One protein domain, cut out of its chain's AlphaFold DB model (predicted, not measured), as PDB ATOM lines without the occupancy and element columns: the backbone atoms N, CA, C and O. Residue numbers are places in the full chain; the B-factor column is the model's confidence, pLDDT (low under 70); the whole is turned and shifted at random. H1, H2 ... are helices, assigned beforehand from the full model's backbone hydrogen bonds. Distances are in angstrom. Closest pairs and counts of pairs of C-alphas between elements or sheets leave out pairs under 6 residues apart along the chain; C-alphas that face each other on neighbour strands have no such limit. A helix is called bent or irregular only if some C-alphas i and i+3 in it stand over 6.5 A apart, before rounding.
ATOM      1  N   MET A  19     167.081 161.516 107.252       97.75
ATOM      2  CA  MET A  19     168.323 161.405 106.484       97.75
ATOM      3  C   MET A  19     168.285 160.194 105.550       97.75
ATOM      4  O   MET A  19     168.578 160.328 104.360       97.75
ATOM      5  N   VAL A  20     167.858 159.030 106.053       97.00
ATOM      6  CA  VAL A  20     167.699 157.820 105.233       97.00
ATOM      7  C   VAL A  20     166.671 158.052 104.126       97.00
ATOM      8  O   VAL A  20     166.961 157.767 102.965       97.00
ATOM      9  N   ALA A  21     165.509 158.630 104.445       95.06
ATOM     10  CA  ALA A  21     164.479 158.941 103.457       95.06
ATOM     11  C   ALA A  21     164.988 159.883 102.352       95.06
ATOM     12  O   ALA A  21     164.764 159.624 101.169       95.06
ATOM     13  N   GLY A  22     165.710 160.946 102.719       94.62
ATOM     14  CA  GLY A  22     166.281 161.900 101.769       94.62
ATOM     15  C   GLY A  22     167.316 161.260 100.843       94.62
ATOM     16  O   GLY A  22     167.287 161.471  99.630       94.62
ATOM     17  N   ILE A  23     168.196 160.417 101.389       96.81
ATOM     18  CA  ILE A  23     169.187 159.679 100.597       96.81
ATOM     19  C   ILE A  23     168.492 158.682  99.653       96.81
ATOM     20  O   ILE A  23     168.849 158.606  98.473       96.81
ATOM     21  N   TRP A  24     167.481 157.962 100.145       95.69
ATOM     22  CA  TRP A  24     166.725 156.962  99.392       95.69
ATOM     23  C   TRP A  24     165.946 157.577  98.224       95.69
ATOM     24  O   TRP A  24     166.193 157.237  97.063       95.69
ATOM     25  N   TYR A  25     165.035 158.511  98.511       91.25
ATOM     26  CA  TYR A  25     164.150 159.116  97.508       91.25
ATOM     27  C   TYR A  25     164.823 160.216  96.676       91.25
ATOM     28  O   TYR A  25     164.300 160.583  95.624       91.25
ATOM     29  N   GLY A  26     165.981 160.721  97.107       88.44
ATOM     30  CA  GLY A  26     166.780 161.697  96.368       88.44
ATOM     31  C   GLY A  26     167.841 161.048  95.483       88.44
ATOM     32  O   GLY A  26     167.682 160.959  94.267       88.44
ATOM     33  N   LYS A  27     168.956 160.633  96.093       91.19
ATOM     34  CA  LYS A  27     170.192 160.295  95.368       91.19
ATOM     35  C   LYS A  27     170.247 158.849  94.883       91.19
ATOM     36  O   LYS A  27     170.774 158.608  93.802       91.19
ATOM     37  N   LEU A  28     169.765 157.896  95.681       95.75
ATOM     38  CA  LEU A  28     170.001 156.476  95.407       95.75
ATOM     39  C   LEU A  28     168.925 155.851  94.518       95.75
ATOM     40  O   LEU A  28     169.245 155.267  93.486       95.75
ATOM     41  N   PHE A  29     167.654 155.968  94.908       95.50
ATOM     42  CA  PHE A  29     166.596 155.121  94.349       95.50
ATOM     43  C   PHE A  29     165.369 155.877  93.844       95.50
ATOM     44  O   PHE A  29     164.510 155.257  93.222       95.50
ATOM     45  N   GLY A  30     165.274 157.197  94.026       91.31
ATOM     46  CA  GLY A  30     164.096 157.972  93.616       91.31
ATOM     47  C   GLY A  30     163.726 157.834  92.133       91.31
ATOM     48  O   GLY A  30     162.553 157.668  91.794       91.31
ATOM     49  N   SER A  31     164.717 157.865  91.236       89.44
ATOM     50  CA  SER A  31     164.495 157.719  89.789       89.44
ATOM     51  C   SER A  31     164.128 156.285  89.395       89.44
ATOM     52  O   SER A  31     163.208 156.085  88.602       89.44
ATOM     53  N   THR A  32     164.808 155.292  89.970       93.06
ATOM     54  CA  THR A  32     164.549 153.864  89.735       93.06
ATOM     55  C   THR A  32     163.170 153.466  90.241       93.06
ATOM     56  O   THR A  32     162.392 152.888  89.489       93.06
ATOM     57  N   TRP A  33     162.823 153.847  91.474       92.94
ATOM     58  CA  TRP A  33     161.503 153.614  92.057       92.94
ATOM     59  C   TRP A  33     160.400 154.169  91.158       92.94
ATOM     60  O   TRP A  33     159.471 153.445  90.824       92.94
ATOM     61  N   ARG A  34     160.549 155.410  90.673       90.88
ATOM     62  CA  ARG A  34     159.560 156.050  89.796       90.88
ATOM     63  C   ARG A  34     159.326 155.275  88.496       90.88
ATOM     64  O   ARG A  34     158.187 155.146  88.057       90.88
ATOM     65  N   LYS A  35     160.394 154.749  87.887       91.06
ATOM     66  CA  LYS A  35     160.299 153.917  86.675       91.06
ATOM     67  C   LYS A  35     159.566 152.603  86.942       91.06
ATOM     68  O   LYS A  35     158.787 152.174  86.102       91.06
ATOM     69  N   LEU A  36     159.803 151.989  88.102       95.06
ATOM     70  CA  LEU A  36     159.194 150.712  88.481       95.06
ATOM     71  C   LEU A  36     157.727 150.846  88.908       95.06
ATOM     72  O   LEU A  36     156.949 149.924  88.700       95.06
ATOM     73  N   THR A  37     157.339 151.981  89.490       93.00
ATOM     74  CA  THR A  37     155.972 152.215  89.986       93.00
ATOM     75  C   THR A  37     155.060 152.923  88.992       93.00
ATOM     76  O   THR A  37     153.886 153.128  89.288       93.00
ATOM     77  N   VAL A  38     155.573 153.309  87.818       91.69
ATOM     78  CA  VAL A  38     154.821 154.032  86.773       91.69
ATOM     79  C   VAL A  38     154.260 155.379  87.275       91.69
ATOM     80  O   VAL A  38     153.361 155.976  86.683       91.69
ATOM     81  N   VAL A  39     154.812 155.919  88.365       89.88
ATOM     82  CA  VAL A  39     154.427 157.239  88.871       89.88
ATOM     83  C   VAL A  39     154.996 158.305  87.939       89.88
ATOM     84  O   VAL A  39     156.207 158.423  87.769       89.88
ATOM     85  N   SER A  40     154.140 159.125  87.329       90.31
ATOM     86  CA  SER A  40     154.619 160.180  86.431       90.31
ATOM     87  C   SER A  40     155.340 161.304  87.190       90.31
ATOM     88  O   SER A  40     155.043 161.620  88.349       90.31
ATOM     89  N   GLU A  41     156.291 161.958  86.519       87.31
ATOM     90  CA  GLU A  41     156.985 163.127  87.071       87.31
ATOM     91  C   GLU A  41     156.015 164.292  87.319       87.31
ATOM     92  O   GLU A  41     156.126 164.983  88.329       87.31
ATOM     93  N   VAL A  42     155.017 164.467  86.445       90.69
ATOM     94  CA  VAL A  42     153.963 165.483  86.593       90.69
ATOM     95  C   VAL A  42     153.151 165.243  87.867       90.69
ATOM     96  O   VAL A  42     152.946 166.176  88.643       90.69
ATOM     97  N   ALA A  43     152.735 163.997  88.124       89.12
ATOM     98  CA  ALA A  43     152.028 163.645  89.353       89.12
ATOM     99  C   ALA A  43     152.906 163.870  90.593       89.12
ATOM    100  O   ALA A  43     152.439 164.439  91.578       89.12
ATOM    101  N   SER A  44     154.191 163.503  90.518       86.75
ATOM    102  CA  SER A  44     155.157 163.718  91.607       86.75
ATOM    103  C   SER A  44     155.325 165.206  91.935       86.75
ATOM    104  O   SER A  44     155.259 165.596  93.097       86.75
ATOM    105  N   LYS A  45     155.485 166.057  90.913       89.44
ATOM    106  CA  LYS A  45     155.605 167.513  91.087       89.44
ATOM    107  C   LYS A  45     154.328 168.129  91.651       89.44
ATOM    108  O   LYS A  45     154.414 168.988  92.521       89.44
ATOM    109  N   LYS A  46     153.155 167.670  91.199       93.62
ATOM    110  CA  LYS A  46     151.857 168.127  91.717       93.62
ATOM    111  C   LYS A  46     151.661 167.761  93.191       93.62
ATOM    112  O   LYS A  46     151.092 168.554  93.931       93.62
ATOM    113  N   ALA A  47     152.124 166.582  93.610       91.38
ATOM    114  CA  ALA A  47     152.068 166.159  95.011       91.38
ATOM    115  C   ALA A  47     153.001 166.986  95.916       91.38
ATOM    116  O   ALA A  47     152.753 167.101  97.116       91.38
ATOM    117  N   GLY A  48     154.063 167.569  95.348       91.44
ATOM    118  CA  GLY A  48     154.998 168.430  96.064       91.44
ATOM    119  C   GLY A  48     155.597 167.737  97.288       91.44
ATOM    120  O   GLY A  48     156.028 166.586  97.221       91.44
ATOM    121  N   ASN A  49     155.597 168.435  98.424       93.38
ATOM    122  CA  ASN A  49     156.176 167.937  99.676       93.38
ATOM    123  C   ASN A  49     155.201 167.113 100.527       93.38
ATOM    124  O   ASN A  49     155.605 166.588 101.564       93.38
ATOM    125  N   THR A  50     153.937 166.972 100.116       95.69
ATOM    126  CA  THR A  50     152.914 166.266 100.901       95.69
ATOM    127  C   THR A  50     153.342 164.846 101.297       95.69
ATOM    128  O   THR A  50     153.236 164.528 102.481       95.69
ATOM    129  N   PRO A  51     153.908 164.004 100.405       93.62
ATOM    130  CA  PRO A  51     154.365 162.668 100.795       93.62
ATOM    131  C   PRO A  51     155.492 162.681 101.837       93.62
ATOM    132  O   PRO A  51     155.514 161.834 102.724       93.62
ATOM    133  N   MET A  52     156.405 163.658 101.769       94.38
ATOM    134  CA  MET A  52     157.500 163.789 102.740       94.38
ATOM    135  C   MET A  52     156.995 164.251 104.108       94.38
ATOM    136  O   MET A  52     157.494 163.784 105.127       94.38
ATOM    137  N   ILE A  53     155.979 165.119 104.144       96.31
ATOM    138  CA  ILE A  53     155.321 165.528 105.392       96.31
ATOM    139  C   ILE A  53     154.601 164.336 106.025       96.31
ATOM    140  O   ILE A  53     154.749 164.102 107.222       96.31
ATOM    141  N   ILE A  54     153.869 163.551 105.226       97.06
ATOM    142  CA  ILE A  54     153.216 162.326 105.705       97.06
ATOM    143  C   ILE A  54     154.262 161.375 106.291       97.06
ATOM    144  O   ILE A  54     154.101 160.926 107.420       97.06
ATOM    145  N   LEU A  55     155.365 161.135 105.577       96.69
ATOM    146  CA  LEU A  55     156.450 160.279 106.053       96.69
ATOM    147  C   LEU A  55     157.076 160.790 107.358       96.69
ATOM    148  O   LEU A  55     157.338 159.996 108.259       96.69
ATOM    149  N   PHE A  56     157.303 162.099 107.484       97.44
ATOM    150  CA  PHE A  56     157.804 162.702 108.718       97.44
ATOM    151  C   PHE A  56     156.867 162.421 109.901       97.44
ATOM    152  O   PHE A  56     157.322 161.949 110.941       97.44
ATOM    153  N   VAL A  57     155.559 162.641 109.727       98.00
ATOM    154  CA  VAL A  57     154.550 162.375 110.765       98.00
ATOM    155  C   VAL A  57     154.476 160.882 111.092       98.00
ATOM    156  O   VAL A  57     154.458 160.515 112.264       98.00
ATOM    157  N   SER A  58     154.499 160.006 110.083       97.69
ATOM    158  CA  SER A  58     154.524 158.553 110.284       97.69
ATOM    159  C   SER A  58     155.754 158.102 111.074       97.69
ATOM    160  O   SER A  58     155.629 157.289 111.991       97.69
ATOM    161  N   ASN A  59     156.931 158.656 110.775       97.25
ATOM    162  CA  ASN A  59     158.163 158.348 111.500       97.25
ATOM    163  C   ASN A  59     158.141 158.896 112.929       97.25
ATOM    164  O   ASN A  59     158.589 158.205 113.838       97.25
ATOM    165  N   PHE A  60     157.584 160.091 113.144       96.38
ATOM    166  CA  PHE A  60     157.375 160.644 114.484       96.38
ATOM    167  C   PHE A  60     156.485 159.725 115.328       96.38
ATOM    168  O   PHE A  60     156.879 159.329 116.421       96.38
ATOM    169  N   ILE A  61     155.321 159.324 114.802       96.62
ATOM    170  CA  ILE A  61     154.398 158.410 115.492       96.62
ATOM    171  C   ILE A  61     155.091 157.079 115.793       96.62
ATOM    172  O   ILE A  61     155.020 156.595 116.918       96.62
ATOM    173  N   THR A  62     155.803 156.513 114.816       95.44
ATOM    174  CA  THR A  62     156.556 155.262 114.996       95.44
ATOM    175  C   THR A  62     157.599 155.396 116.107       95.44
ATOM    176  O   THR A  62     157.672 154.529 116.971       95.44
ATOM    177  N   ALA A  63     158.365 156.490 116.133       94.75
ATOM    178  CA  ALA A  63     159.377 156.730 117.157       94.75
ATOM    179  C   ALA A  63     158.767 156.880 118.557       94.75
ATOM    180  O   ALA A  63     159.297 156.317 119.511       94.75
ATOM    181  N   VAL A  64     157.634 157.583 118.680       93.81
ATOM    182  CA  VAL A  64     156.898 157.692 119.947       93.81
ATOM    183  C   VAL A  64     156.420 156.318 120.401       93.81
ATOM    184  O   VAL A  64     156.690 155.944 121.533       93.81
ATOM    185  N   VAL A  65     155.777 155.545 119.519       92.62
ATOM    186  CA  VAL A  65     155.257 154.206 119.844       92.62
ATOM    187  C   VAL A  65     156.376 153.250 120.251       92.62
ATOM    188  O   VAL A  65     156.235 152.544 121.240       92.62
ATOM    189  N   MET A  66     157.498 153.241 119.530       90.06
ATOM    190  CA  MET A  66     158.657 152.415 119.885       90.06
ATOM    191  C   MET A  66     159.329 152.857 121.189       90.06
ATOM    192  O   MET A  66     159.969 152.036 121.840       90.06
ATOM    193  N   GLY A  67     159.208 154.137 121.547       86.94
ATOM    194  CA  GLY A  67     159.709 154.707 122.797       86.94
ATOM    195  C   GLY A  67     158.789 154.498 124.002       86.94
ATOM    196  O   GLY A  67     159.193 154.849 125.106       86.94
ATOM    197  N   LEU A  68     157.586 153.939 123.817       84.44
ATOM    198  CA  LEU A  68     156.732 153.465 124.909       84.44
ATOM    199  C   LEU A  68     157.288 152.118 125.391       84.44
ATOM    200  O   LEU A  68     156.950 151.072 124.834       84.44
TER     201      LEU A  68
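What this domain is: This is residues 19 to 68 of the 69 residues of an uncharacterized protein of Maribacter sp (UniProt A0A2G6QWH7). A long helix, H4, and a much shorter one, H1, make the two arms of an open, uneven U, with the short helices H2 and H3 at its closed end. The far part of the long arm, residues 57 to 68, of which 57 to 66 belong to H4, sticks out. The printed part has 50 residues with four named helices, H1, H2, H3 and H4 along the chain, and no named strand; the class is all helix. The whole is loose, with a radius of gyration of the C-alphas of 13.0 A, and elongated, with spans of 39 by 21 by 16 A.

How they stand to each other: H4, residues 50 to 66, and H1, residues 19 to 28, are near each other, with no pair of C-alphas within 8 A but 5 within 10 A. H3, residues 41 to 47, and H4 meet only through their link. H2, residues 30 to 37, is apart from H4. H1 and H2 are close but not clearly touching, with 2 pairs of C-alphas within 8 A; the closest C-alphas, of Trp 24 and Gly 30, are 6.4 A apart. Their lines are about perpendicular, at 75 degrees. H2 and H3 are only just apart, with their closest C-alphas at 8.0 A. H1 and H3 are apart. In H2, H3 and H4 every O i to N i+4 pair is within hydrogen-bond range; in H1 5 of 6 are.

Where its parts are: H4 measures 24.2 A from C-alpha 50 to C-alpha 66, which is at (158.657, 152.415, 119.885). H1 begins with C-alpha 19 at (168.323, 161.405, 106.484) and measures 12.2 A; it is irregular, but only just, with C-alphas 25 and 28 6.8 A apart. H2 measures 10.6 A and H3 9.8 A.

The domain as a whole: The two C-alphas farthest apart, of Val 42 and Leu 68, are 40.3 A apart. The printed part has no cut, and its three links are tight. The mean pLDDT of the printed part is 93.1, and no printed residue is under 70.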